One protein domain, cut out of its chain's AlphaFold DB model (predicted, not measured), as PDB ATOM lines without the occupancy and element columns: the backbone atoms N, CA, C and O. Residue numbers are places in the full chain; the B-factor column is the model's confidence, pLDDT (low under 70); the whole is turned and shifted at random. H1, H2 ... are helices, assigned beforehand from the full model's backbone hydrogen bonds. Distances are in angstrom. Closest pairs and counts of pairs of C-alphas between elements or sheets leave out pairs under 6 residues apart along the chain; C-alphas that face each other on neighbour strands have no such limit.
ATOM      1  N   LEU A   3      -7.106  19.447 -12.418       93.19
ATOM      2  CA  LEU A   3      -7.070  19.852 -11.000       93.19
ATOM      3  C   LEU A   3      -5.982  19.143 -10.166       93.19
ATOM      4  O   LEU A   3      -5.509  19.699  -9.182       93.19
ATOM      5  N   PHE A   4      -5.570  17.931 -10.557       92.31
ATOM      6  CA  PHE A   4      -4.473  17.187  -9.922       92.31
ATOM      7  C   PHE A   4      -3.100  17.537 -10.510       92.31
ATOM      8  O   PHE A   4      -2.075  17.269  -9.890       92.31
ATOM      9  N   LEU A   5      -3.074  18.141 -11.699       92.25
ATOM     10  CA  LEU A   5      -1.870  18.537 -12.425       92.25
ATOM     11  C   LEU A   5      -1.937  20.023 -12.818       92.25
ATOM     12  O   LEU A   5      -1.816  20.339 -14.000       92.25
ATOM     13  N   PRO A   6      -2.125  20.956 -11.862       90.06
ATOM     14  CA  PRO A   6      -2.361  22.362 -12.191       90.06
ATOM     15  C   PRO A   6      -1.159  23.037 -12.868       90.06
ATOM     16  O   PRO A   6      -1.335  23.986 -13.620       90.06
ATOM     17  N   LYS A   7       0.060  22.515 -12.677       87.00
ATOM     18  CA  LYS A   7       1.269  22.964 -13.394       87.00
ATOM     19  C   LYS A   7       1.285  22.615 -14.878       87.00
ATOM     20  O   LYS A   7       2.036  23.226 -15.624       87.00
ATOM     21  N   LEU A   8       0.505  21.612 -15.279       87.44
ATOM     22  CA  LEU A   8       0.338  21.196 -16.674       87.44
ATOM     23  C   LEU A   8      -0.971  21.750 -17.265       87.44
ATOM     24  O   LEU A   8      -1.391  21.360 -18.354       87.44
ATOM     25  N   ASP A   9      -1.665  22.607 -16.513       85.38
ATOM     26  CA  ASP A   9      -2.836  23.328 -16.984       85.38
ATOM     27  C   ASP A   9      -2.395  24.605 -17.706       85.38
ATOM     28  O   ASP A   9      -1.520  25.333 -17.234       85.38
ATOM     29  N   ILE A  10      -3.036  24.863 -18.841       81.00
ATOM     30  CA  ILE A  10      -2.740  25.981 -19.743       81.00
ATOM     31  C   ILE A  10      -3.264  27.320 -19.213       81.00
ATOM     32  O   ILE A  10      -2.884  28.367 -19.715       81.00
ATOM     33  N   ARG A  11      -4.168  27.291 -18.228       86.06
ATOM     34  CA  ARG A  11      -4.769  28.497 -17.647       86.06
ATOM     35  C   ARG A  11      -3.739  29.252 -16.822       86.06
ATOM     36  O   ARG A  11      -3.134  28.664 -15.927       86.06
ATOM     37  N   GLU A  12      -3.590  30.540 -17.087       84.69
ATOM     38  CA  GLU A  12      -2.856  31.472 -16.237       84.69
ATOM     39  C   GLU A  12      -3.864  32.329 -15.470       84.69
ATOM     40  O   GLU A  12      -4.874  32.749 -16.024       84.69
ATOM     41  N   TYR A  13      -3.632  32.513 -14.170       82.94
ATOM     42  CA  TYR A  13      -4.562  33.230 -13.290       82.94
ATOM     43  C   TYR A  13      -4.027  34.597 -12.847       82.94
ATOM     44  O   TYR A  13      -4.745  35.321 -12.171       82.94
ATOM     45  N   ASP A  14      -2.758  34.910 -13.138       75.19
ATOM     46  CA  ASP A  14      -2.057  36.137 -12.719       75.19
ATOM     47  C   ASP A  14      -2.104  36.451 -11.209       75.19
ATOM     48  O   ASP A  14      -1.868  37.572 -10.760       75.19
ATOM     49  N   LEU A  15      -2.328  35.420 -10.392       71.44
ATOM     50  CA  LEU A  15      -2.390  35.492  -8.937       71.44
ATOM     51  C   LEU A  15      -1.149  34.821  -8.333       71.44
ATOM     52  O   LEU A  15      -1.090  33.600  -8.191       71.44
ATOM     53  N   LYS A  16      -0.136  35.620  -7.977       63.34
ATOM     54  CA  LYS A  16       1.077  35.137  -7.288       63.34
ATOM     55  C   LYS A  16       0.901  35.161  -5.770       63.34
ATOM     56  O   LYS A  16       0.200  36.022  -5.245       63.34
ATOM     57  N   GLU A  17       1.591  34.264  -5.056       59.91
ATOM     58  CA  GLU A  17       1.597  34.263  -3.581       59.91
ATOM     59  C   GLU A  17       2.031  35.620  -3.009       59.91
ATOM     60  O   GLU A  17       1.407  36.086  -2.063       59.91
ATOM     61  N   ASP A  18       2.998  36.306  -3.630       54.34
ATOM     62  CA  ASP A  18       3.449  37.641  -3.205       54.34
ATOM     63  C   ASP A  18       2.339  38.706  -3.286       54.34
ATOM     64  O   ASP A  18       2.307  39.640  -2.488       54.34
ATOM     65  N   ALA A  19       1.395  38.552  -4.223       49.31
ATOM     66  CA  ALA A  19       0.234  39.433  -4.357       49.31
ATOM     67  C   ALA A  19      -0.878  39.110  -3.338       49.31
ATOM     68  O   ALA A  19      -1.797  39.905  -3.152       49.31
ATOM     69  N   LEU A  20      -0.808  37.945  -2.685       51.59
ATOM     70  CA  LEU A  20      -1.862  37.410  -1.821       51.59
ATOM     71  C   LEU A  20      -1.433  37.235  -0.347       51.59
ATOM     72  O   LEU A  20      -2.302  37.211   0.524       51.59
ATOM     73  N   ALA A  21      -0.136  37.142  -0.027       48.81
ATOM     74  CA  ALA A  21       0.371  37.010   1.341       48.81
ATOM     75  C   ALA A  21       1.725  37.707   1.550       48.81
ATOM     76  O   ALA A  21       2.758  37.246   1.081       48.81
ATOM     77  N   ALA A  22       1.738  38.746   2.387       45.91
ATOM     78  CA  ALA A  22       2.966  39.418   2.819       45.91
ATOM     79  C   ALA A  22       3.671  38.742   4.021       45.91
ATOM     80  O   ALA A  22       4.729  39.203   4.435       45.91
ATOM     81  N   VAL A  23       3.094  37.690   4.635       47.12
ATOM     82  CA  VAL A  23       3.470  37.308   6.021       47.12
ATOM     83  C   VAL A  23       3.679  35.800   6.271       47.12
ATOM     84  O   VAL A  23       4.229  35.440   7.307       47.12
ATOM     85  N   CYS A  24       3.321  34.871   5.372       51.91
ATOM     86  CA  CYS A  24       3.486  33.435   5.668       51.91
ATOM     87  C   CYS A  24       3.667  32.562   4.417       51.91
ATOM     88  O   CYS A  24       2.902  32.682   3.465       51.91
ATOM     89  N   GLY A  25       4.639  31.640   4.442       61.78
ATOM     90  CA  GLY A  25       5.043  30.784   3.311       61.78
ATOM     91  C   GLY A  25       4.070  29.659   2.904       61.78
ATOM     92  O   GLY A  25       4.484  28.706   2.233       61.78
ATOM     93  N   ASP A  26       2.807  29.728   3.342       74.94
ATOM     94  CA  ASP A  26       1.709  28.853   2.909       74.94
ATOM     95  C   ASP A  26       0.356  29.586   2.967       74.94
ATOM     96  O   ASP A  26      -0.460  29.388   3.873       74.94
ATOM     97  N   LEU A  27       0.127  30.454   1.981       80.75
ATOM     98  CA  LEU A  27      -1.121  31.204   1.829       80.75
ATOM     99  C   LEU A  27      -2.374  30.305   1.887       80.75
ATOM    100  O   LEU A  27      -3.298  30.658   2.625       80.75
ATOM    101  N   PRO A  28      -2.456  29.162   1.170       87.62
ATOM    102  CA  PRO A  28      -3.643  28.312   1.226       87.62
ATOM    103  C   PRO A  28      -3.988  27.823   2.637       87.62
ATOM    104  O   PRO A  28      -5.167  27.772   2.995       87.62
ATOM    105  N   ASN A  29      -2.986  27.472   3.450       86.12
ATOM    106  CA  ASN A  29      -3.208  27.081   4.842       86.12
ATOM    107  C   ASN A  29      -3.633  28.272   5.712       86.12
ATOM    108  O   ASN A  29      -4.563  28.139   6.502       86.12
ATOM    109  N   VAL A  30      -3.029  29.451   5.539       84.69
ATOM    110  CA  VAL A  30      -3.452  30.658   6.274       84.69
ATOM    111  C   VAL A  30      -4.895  31.036   5.943       84.69
ATOM    112  O   VAL A  30      -5.681  31.342   6.840       84.69
ATOM    113  N   ALA A  31      -5.265  30.976   4.663       86.19
ATOM    114  CA  ALA A  31      -6.629  31.224   4.221       86.19
ATOM    115  C   ALA A  31      -7.607  30.223   4.850       86.19
ATOM    116  O   ALA A  31      -8.673  30.626   5.308       86.19
ATOM    117  N   HIS A  32      -7.235  28.941   4.934       90.44
ATOM    118  CA  HIS A  32      -8.046  27.927   5.605       90.44
ATOM    119  C   HIS A  32      -8.353  28.304   7.056       90.44
ATOM    120  O   HIS A  32      -9.526  28.370   7.414       90.44
ATOM    121  N   GLU A  33      -7.326  28.612   7.855       88.88
ATOM    122  CA  GLU A  33      -7.492  28.970   9.271       88.88
ATOM    123  C   GLU A  33      -8.371  30.218   9.442       88.88
ATOM    124  O   GLU A  33      -9.252  30.251  10.292       88.88
ATOM    125  N   LYS A  34      -8.206  31.235   8.586       88.62
ATOM    126  CA  LYS A  34      -9.016  32.465   8.663       88.62
ATOM    127  C   LYS A  34     -10.462  32.288   8.203       88.62
ATOM    128  O   LYS A  34     -11.337  33.011   8.680       88.62
ATOM    129  N   ILE A  35     -10.716  31.382   7.260       89.25
ATOM    130  CA  ILE A  35     -12.056  31.136   6.709       89.25
ATOM    131  C   ILE A  35     -12.833  30.151   7.586       89.25
ATOM    132  O   ILE A  35     -14.047  30.295   7.710       89.25
ATOM    133  N   LYS A  36     -12.156  29.178   8.205       91.00
ATOM    134  CA  LYS A  36     -12.775  28.119   9.012       91.00
ATOM    135  C   LYS A  36     -13.698  28.669  10.100       91.00
ATOM    136  O   LYS A  36     -14.824  28.200  10.203       91.00
ATOM    137  N   ASP A  37     -13.263  29.700  10.818       87.62
ATOM    138  CA  ASP A  37     -14.031  30.274  11.933       87.62
ATOM    139  C   ASP A  37     -15.187  31.186  11.484       87.62
ATOM    140  O   ASP A  37     -16.019  31.586  12.293       87.62
ATOM    141  N   ARG A  38     -15.232  31.562  10.199       88.25
ATOM    142  CA  ARG A  38     -16.175  32.559   9.651       88.25
ATOM    143  C   ARG A  38     -17.130  31.989   8.605       88.25
ATOM    144  O   ARG A  38     -18.022  32.699   8.146       88.25
ATOM    145  N   SER A  39     -16.895  30.759   8.155       88.69
ATOM    146  CA  SER A  39     -17.652  30.155   7.065       88.69
ATOM    147  C   SER A  39     -18.890  29.438   7.582       88.69
ATOM    148  O   SER A  39     -18.800  28.564   8.437       88.69
ATOM    149  N   ASN A  40     -20.034  29.749   6.976       88.06
ATOM    150  CA  ASN A  40     -21.293  29.037   7.201       88.06
ATOM    151  C   ASN A  40     -21.497  27.878   6.202       88.06
ATOM    152  O   ASN A  40     -22.558  27.259   6.181       88.06
ATOM    153  N   VAL A  41     -20.511  27.599   5.338       88.31
ATOM    154  CA  VAL A  41     -20.606  26.571   4.291       88.31
ATOM    155  C   VAL A  41     -20.157  25.222   4.849       88.31
ATOM    156  O   VAL A  41     -18.959  24.950   4.952       88.31
ATOM    157  N   SER A  42     -21.118  24.362   5.189       81.81
ATOM    158  CA  SER A  42     -20.866  23.004   5.694       81.81
ATOM    159  C   SER A  42     -20.654  21.971   4.579       81.81
ATOM    160  O   SER A  42     -19.867  21.041   4.746       81.81
ATOM    161  N   PHE A  43     -21.285  22.160   3.418       84.81
ATOM    162  CA  PHE A  43     -21.089  21.352   2.213       84.81
ATOM    163  C   PHE A  43     -21.028  22.247   0.970       84.81
ATOM    164  O   PHE A  43     -21.667  23.296   0.915       84.81
ATOM    165  N   SER A  44     -20.249  21.840  -0.035       83.12
ATOM    166  CA  SER A  44     -20.239  22.537  -1.326       83.12
ATOM    167  C   SER A  44     -21.454  22.153  -2.153       83.12
ATOM    168  O   SER A  44     -21.833  20.985  -2.206       83.12
ATOM    169  N   THR A  45     -22.002  23.133  -2.860       82.19
ATOM    170  CA  THR A  45     -23.066  22.950  -3.857       82.19
ATOM    171  C   THR A  45     -22.525  22.795  -5.279       82.19
ATOM    172  O   THR A  45     -23.307  22.648  -6.212       82.19
ATOM    173  N   LYS A  46     -21.197  22.840  -5.462       91.75
ATOM    174  CA  LYS A  46     -20.544  22.888  -6.774       91.75
ATOM    175  C   LYS A  46     -19.923  21.566  -7.192       91.75
ATOM    176  O   LYS A  46     -19.136  20.962  -6.462       91.75
ATOM    177  N   THR A  47     -20.234  21.172  -8.420       95.00
ATOM    178  CA  THR A  47     -19.627  20.049  -9.137       95.00
ATOM    179  C   THR A  47     -18.213  20.386  -9.626       95.00
ATOM    180  O   THR A  47     -17.784  21.544  -9.653       95.00
ATOM    181  N   ILE A  48     -17.466  19.369 -10.067       94.38
ATOM    182  CA  ILE A  48     -16.147  19.563 -10.698       94.38
ATOM    183  C   ILE A  48     -16.269  20.390 -11.988       94.38
ATOM    184  O   ILE A  48     -15.401  21.217 -12.257       94.38
ATOM    185  N   LYS A  49     -17.349  20.207 -12.760       95.19
ATOM    186  CA  LYS A  49     -17.601  20.971 -13.988       95.19
ATOM    187  C   LYS A  49     -17.795  22.458 -13.684       95.19
ATOM    188  O   LYS A  49     -17.062  23.273 -14.224       95.19
ATOM    189  N   GLU A  50     -18.685  22.794 -12.751       95.62
ATOM    190  CA  GLU A  50     -18.895  24.192 -12.339       95.62
ATOM    191  C   GLU A  50     -17.628  24.805 -11.725       95.62
ATOM    192  O   GLU A  50     -17.351  25.988 -11.890       95.62
ATOM    193  N   THR A  51     -16.820  23.997 -11.033       95.44
ATOM    194  CA  THR A  51     -15.516  24.444 -10.522       95.44
ATOM    195  C   THR A  51     -14.568  24.808 -11.665       95.44
ATOM    196  O   THR A  51     -13.854  25.804 -11.571       95.44
ATOM    197  N   HIS A  52     -14.555  24.030 -12.752       95.25
ATOM    198  CA  HIS A  52     -13.793  24.380 -13.947       95.25
ATOM    199  C   HIS A  52     -14.298  25.675 -14.583       95.25
ATOM    200  O   HIS A  52     -13.468  26.530 -14.857       95.25
ATOM    201  N   GLU A  53     -15.613  25.855 -14.713       95.38
ATOM    202  CA  GLU A  53     -16.220  27.077 -15.263       95.38
ATOM    203  C   GLU A  53     -15.828  28.328 -14.453       95.38
ATOM    204  O   GLU A  53     -15.444  29.343 -15.027       95.38
ATOM    205  N   ILE A  54     -15.828  28.241 -13.117       94.56
ATOM    206  CA  ILE A  54     -15.380  29.340 -12.242       94.56
ATOM    207  C   ILE A  54     -13.885  29.640 -12.434       94.56
ATOM    208  O   ILE A  54     -13.480  30.800 -12.436       94.56
ATOM    209  N   LEU A  55     -13.052  28.607 -12.579       94.31
ATOM    210  CA  LEU A  55     -11.622  28.785 -12.844       94.31
ATOM    211  C   LEU A  55     -11.372  29.358 -14.249       94.31
ATOM    212  O   LEU A  55     -10.454  30.152 -14.418       94.31
ATOM    213  N   ASP A  56     -12.183  29.003 -15.244       93.88
ATOM    214  CA  ASP A  56     -12.095  29.575 -16.591       93.88
ATOM    215  C   ASP A  56     -12.477  31.065 -16.573       93.88
ATOM    216  O   ASP A  56     -11.795  31.884 -17.180       93.88
ATOM    217  N   GLU A  57     -13.505  31.446 -15.808       93.56
ATOM    218  CA  GLU A  57     -13.856  32.852 -15.562       93.56
ATOM    219  C   GLU A  57     -12.712  33.616 -14.875       93.56
ATOM    220  O   GLU A  57     -12.430  34.760 -15.226       93.56
ATOM    221  N   LEU A  58     -12.022  32.976 -13.922       91.94
ATOM    222  CA  LEU A  58     -10.873  33.567 -13.238       91.94
ATOM    223  C   LEU A  58      -9.692  33.794 -14.194       91.94
ATOM    224  O   LEU A  58      -9.103  34.871 -14.175       91.94
ATOM    225  N   ALA A  59      -9.373  32.805 -15.033       90.50
ATOM    226  CA  ALA A  59      -8.271  32.876 -15.992       90.50
ATOM    227  C   ALA A  59      -8.524  33.891 -17.120       90.50
ATOM    228  O   ALA A  59      -7.605  34.567 -17.560       90.50
ATOM    229  N   ASN A  60      -9.776  34.038 -17.561       90.56
ATOM    230  CA  ASN A  60     -10.151  34.993 -18.612       90.56
ATOM    231  C   ASN A  60     -10.388  36.423 -18.087       90.56
ATOM    232  O   ASN A  60     -10.730  37.325 -18.853       90.56
ATOM    233  N   SER A  61     -10.272  36.641 -16.776       87.12
ATOM    234  CA  SER A  61     -10.471  37.947 -16.158       87.12
ATOM    235  C   SER A  61      -9.166  38.742 -16.125       87.12
ATOM    236  O   SER A  61      -8.232  38.365 -15.429       87.12
ATOM    237  N   ASN A  62      -9.162  39.924 -16.746       78.94
ATOM    238  CA  ASN A  62      -7.992  40.818 -16.784       78.94
ATOM    239  C   ASN A  62      -7.967  41.865 -15.650       78.94
ATOM    240  O   ASN A  62      -7.123  42.758 -15.648       78.94
ATOM    241  N   SER A  63      -8.918  41.822 -14.705       83.62
ATOM    242  CA  SER A  63      -9.039  42.823 -13.636       83.62
ATOM    243  C   SER A  63      -8.970  42.197 -12.251       83.62
ATOM    244  O   SER A  63      -9.742  41.293 -11.925       83.62
ATOM    245  N   MET A  64      -8.134  42.779 -11.387       82.75
ATOM    246  CA  MET A  64      -8.032  42.386  -9.979       82.75
ATOM    247  C   MET A  64      -9.381  42.494  -9.247       82.75
ATOM    248  O   MET A  64      -9.702  41.665  -8.399       82.75
ATOM    249  N   ASN A  65     -10.220  43.474  -9.604       86.06
ATOM    250  CA  ASN A  65     -11.552  43.612  -9.011       86.06
ATOM    251  C   ASN A  65     -12.450  42.414  -9.347       86.06
ATOM    252  O   ASN A  65     -13.141  41.904  -8.464       86.06
ATOM    253  N   ASN A  66     -12.402  41.928 -10.588       87.75
ATOM    254  CA  ASN A  66     -13.157  40.750 -11.010       87.75
ATOM    255  C   ASN A  66     -12.641  39.490 -10.306       87.75
ATOM    256  O   ASN A  66     -13.446  38.732  -9.766       87.75
ATOM    257  N   HIS A  67     -11.318  39.317 -10.196       88.62
ATOM    258  CA  HIS A  67     -10.725  38.227  -9.409       88.62
ATOM    259  C   HIS A  67     -11.231  38.223  -7.964       88.62
ATOM    260  O   HIS A  67     -11.648  37.181  -7.457       88.62
ATOM    261  N   VAL A  68     -11.286  39.387  -7.309       88.50
ATOM    262  CA  VAL A  68     -11.820  39.514  -5.943       88.50
ATOM    263  C   VAL A  68     -13.295  39.107  -5.867       88.50
ATOM    264  O   VAL A  68     -13.685  38.421  -4.920       88.50
ATOM    265  N   GLN A  69     -14.131  39.496  -6.836       91.75
ATOM    266  CA  GLN A  69     -15.546  39.101  -6.846       91.75
ATOM    267  C   GLN A  69     -15.723  37.591  -7.054       91.75
ATOM    268  O   GLN A  69     -16.522  36.964  -6.350       91.75
ATOM    269  N   ILE A  70     -14.935  36.990  -7.949       92.69
ATOM    270  CA  ILE A  70     -14.932  35.542  -8.193       92.69
ATOM    271  C   ILE A  70     -14.510  34.794  -6.925       92.69
ATOM    272  O   ILE A  70     -15.219  33.894  -6.474       92.69
ATOM    273  N   LEU A  71     -13.419  35.213  -6.277       90.88
ATOM    274  CA  LEU A  71     -12.949  34.610  -5.026       90.88
ATOM    275  C   LEU A  71     -13.978  34.751  -3.893       90.88
ATOM    276  O   LEU A  71     -14.208  33.795  -3.151       90.88
ATOM    277  N   LYS A  72     -14.671  35.894  -3.780       90.25
ATOM    278  CA  LYS A  72     -15.784  36.063  -2.826       90.25
ATOM    279  C   LYS A  72     -16.922  35.078  -3.094       90.25
ATOM    280  O   LYS A  72     -17.468  34.512  -2.146       90.25
ATOM    281  N   ARG A  73     -17.278  34.858  -4.365       92.62
ATOM    282  CA  ARG A  73     -18.285  33.863  -4.761       92.62
ATOM    283  C   ARG A  73     -17.827  32.449  -4.407       92.62
ATOM    284  O   ARG A  73     -18.623  31.686  -3.867       92.62
ATOM    285  N   MET A  74     -16.550  32.127  -4.620       92.12
ATOM    286  CA  MET A  74     -15.975  30.840  -4.217       92.12
ATOM    287  C   MET A  74     -16.079  30.636  -2.701       92.12
ATOM    288  O   MET A  74     -16.599  29.612  -2.268       92.12
ATOM    289  N   ILE A  75     -15.673  31.612  -1.881       90.81
ATOM    290  CA  ILE A  75     -15.717  31.497  -0.408       90.81
ATOM    291  C   ILE A  75     -17.139  31.214   0.108       90.81
ATOM    292  O   ILE A  75     -17.299  30.503   1.096       90.81
ATOM    293  N   LYS A  76     -18.175  31.727  -0.568       91.19
ATOM    294  CA  LYS A  76     -19.586  31.462  -0.229       91.19
ATOM    295  C   LYS A  76     -20.113  30.112  -0.736       91.19
ATOM    296  O   LYS A  76     -21.158  29.675  -0.269       91.19
ATOM    297  N   ALA A  77     -19.441  29.484  -1.700       92.81
ATOM    298  CA  ALA A  77     -19.905  28.266  -2.371       92.81
ATOM    299  C   ALA A  77     -19.167  26.990  -1.926       92.81
ATOM    300  O   ALA A  77     -19.719  25.897  -2.049       92.81
ATOM    301  N   TYR A  78     -17.938  27.113  -1.417       95.12
ATOM    302  CA  TYR A  78     -17.082  25.986  -1.044       95.12
ATOM    303  C   TYR A  78     -16.751  25.983   0.450       95.12
ATOM    304  O   TYR A  78     -16.596  27.029   1.078       95.12
ATOM    305  N   THR A  79     -16.567  24.788   1.012       94.50
ATOM    306  CA  THR A  79     -16.100  24.628   2.398       94.50
ATOM    307  C   THR A  79     -14.687  25.210   2.583       94.50
ATOM    308  O   THR A  79     -13.906  25.253   1.623       94.50
ATOM    309  N   PRO A  80     -14.280  25.577   3.816       93.56
ATOM    310  CA  PRO A  80     -12.921  26.059   4.092       93.56
ATOM    311  C   PRO A  80     -11.821  25.107   3.592       93.56
ATOM    312  O   PRO A  80     -10.774  25.539   3.105       93.56
ATOM    313  N   SER A  81     -12.048  23.793   3.688       93.06
ATOM    314  CA  SER A  81     -11.115  22.767   3.203       93.06
ATOM    315  C   SER A  81     -11.007  22.745   1.678       93.06
ATOM    316  O   SER A  81      -9.916  22.553   1.145       93.06
ATOM    317  N   GLN A  82     -12.113  22.958   0.962       94.12
ATOM    318  CA  GLN A  82     -12.111  23.042  -0.499       94.12
ATOM    319  C   GLN A  82     -11.466  24.334  -0.990       94.12
ATOM    320  O   GLN A  82     -10.666  24.272  -1.917       94.12
ATOM    321  N   ILE A  83     -11.722  25.476  -0.340       93.44
ATOM    322  CA  ILE A  83     -11.045  26.740  -0.673       93.44
ATOM    323  C   ILE A  83      -9.531  26.591  -0.576       93.44
ATOM    324  O   ILE A  83      -8.823  26.999  -1.493       93.44
ATOM    325  N   ARG A  84      -9.026  25.928   0.471       92.56
ATOM    326  CA  ARG A  84      -7.595  25.611   0.581       92.56
ATOM    327  C   ARG A  84      -7.070  24.876  -0.655       92.56
ATOM    328  O   ARG A  84      -6.022  25.236  -1.183       92.56
ATOM    329  N   TRP A  85      -7.772  23.843  -1.115       94.38
ATOM    330  CA  TRP A  85      -7.368  23.087  -2.302       94.38
ATOM    331  C   TRP A  85      -7.476  23.904  -3.587       94.38
ATOM    332  O   TRP A  85      -6.579  23.834  -4.420       94.38
ATOM    333  N   LEU A  86      -8.520  24.716  -3.734       93.88
ATOM    334  CA  LEU A  86      -8.691  25.596  -4.888       93.88
ATOM    335  C   LEU A  86      -7.583  26.649  -4.959       93.88
ATOM    336  O   LEU A  86      -7.025  26.859  -6.028       93.88
ATOM    337  N   LEU A  87      -7.183  27.239  -3.829       91.69
ATOM    338  CA  LEU A  87      -6.040  28.153  -3.780       91.69
ATOM    339  C   LEU A  87      -4.735  27.454  -4.174       91.69
ATOM    340  O   LEU A  87      -3.953  28.012  -4.934       91.69
ATOM    341  N   ARG A  88      -4.524  26.207  -3.740       90.62
ATOM    342  CA  ARG A  88      -3.380  25.396  -4.193       90.62
ATOM    343  C   ARG A  88      -3.399  25.122  -5.700       90.62
ATOM    344  O   ARG A  88      -2.344  25.084  -6.324       90.62
ATOM    345  N   ILE A  89      -4.582  24.935  -6.288       92.81
ATOM    346  CA  ILE A  89      -4.761  24.765  -7.739       92.81
ATOM    347  C   ILE A  89      -4.449  26.071  -8.477       92.81
ATOM    348  O   ILE A  89      -3.713  26.035  -9.457       92.81
ATOM    349  N   ILE A  90      -4.958  27.205  -7.990       90.25
ATOM    350  CA  ILE A  90      -4.744  28.537  -8.580       90.25
ATOM    351  C   ILE A  90      -3.258  28.920  -8.538       90.25
ATOM    352  O   ILE A  90      -2.702  29.329  -9.549       90.25
ATOM    353  N   VAL A  91      -2.590  28.694  -7.403       87.00
ATOM    354  CA  VAL A  91      -1.138  28.911  -7.235       87.00
ATOM    355  C   VAL A  91      -0.300  27.861  -7.991       87.00
ATOM    356  O   VAL A  91       0.918  27.982  -8.100       87.00
ATOM    357  N   LYS A  92      -0.936  26.818  -8.544       89.06
ATOM    358  CA  LYS A  92      -0.295  25.668  -9.201       89.06
ATOM    359  C   LYS A  92       0.700  24.911  -8.297       89.06
ATOM    360  O   LYS A  92       1.660  24.312  -8.781       89.06
TER     361      LYS A  92
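This is residues 3 to 92 of the 427 residues of the protein "DNA ligase (ATP)" of Rhizopus microsporus var. microsporus (UniProt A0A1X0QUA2). Look for H5 near the middle of a rounded helical body, with H2 packed along one side of it and a helical hairpin of H3 and H4 close by on its other sides. Short H1 lies at the rim, and residues 3 to 16, with no named element, run round the outside. The printed part has 90 residues and five named helices, H1 to H5 in order, with no named strand, in the class all helix. It is compact, with a radius of gyration of the C-alphas of 12.5 A and spans of 33 by 32 by 27 A.

Past residues 3 to 16 you reach H1, residues 17 to 20, close but not clearly touching H2, residues 27 to 36; their closest C-alphas, of Glu 17 and Leu 27, are 6.8 A apart. H2 touches H5, residues 80 to 90, at a shallow tilt of 23 degrees, opposite ways; the closest C-alphas, of Pro 28 and Arg 84, are 4.8 A apart. H3, residues 48 to 59, touches H4, residues 64 to 77, with residues 54 to 58 alone; this hairpin has a shallow tilt of 18 degrees, and its closest C-alphas, of Leu 58 and His 67, are 6.0 A apart. H4 and H5 are close but not clearly touching, with C-alphas 75 and 83 closest at 6.7 A. H3 and H5 are near each other. In H2, H3, H4 and H5 every O i to N i+4 pair is within hydrogen-bond range; H1 is too short for such a pair.

Find C-alpha 17 at (1.597, 34.263, -3.581), where H1 begins; it spans 5.0 A. H2 spans 14.0 A, H3 16.3 A, H4 20.0 A and H5 15.3 A, ending at C-alpha 90 (-4.744, 28.537, -8.580).

The farthest C-alphas, of Ile 10 and Asp 37, are 33.9 A apart. The printed part has no cut, and the link from H2 to H3 is long. Look with care at residues 16 to 25, where pLDDT is under 70.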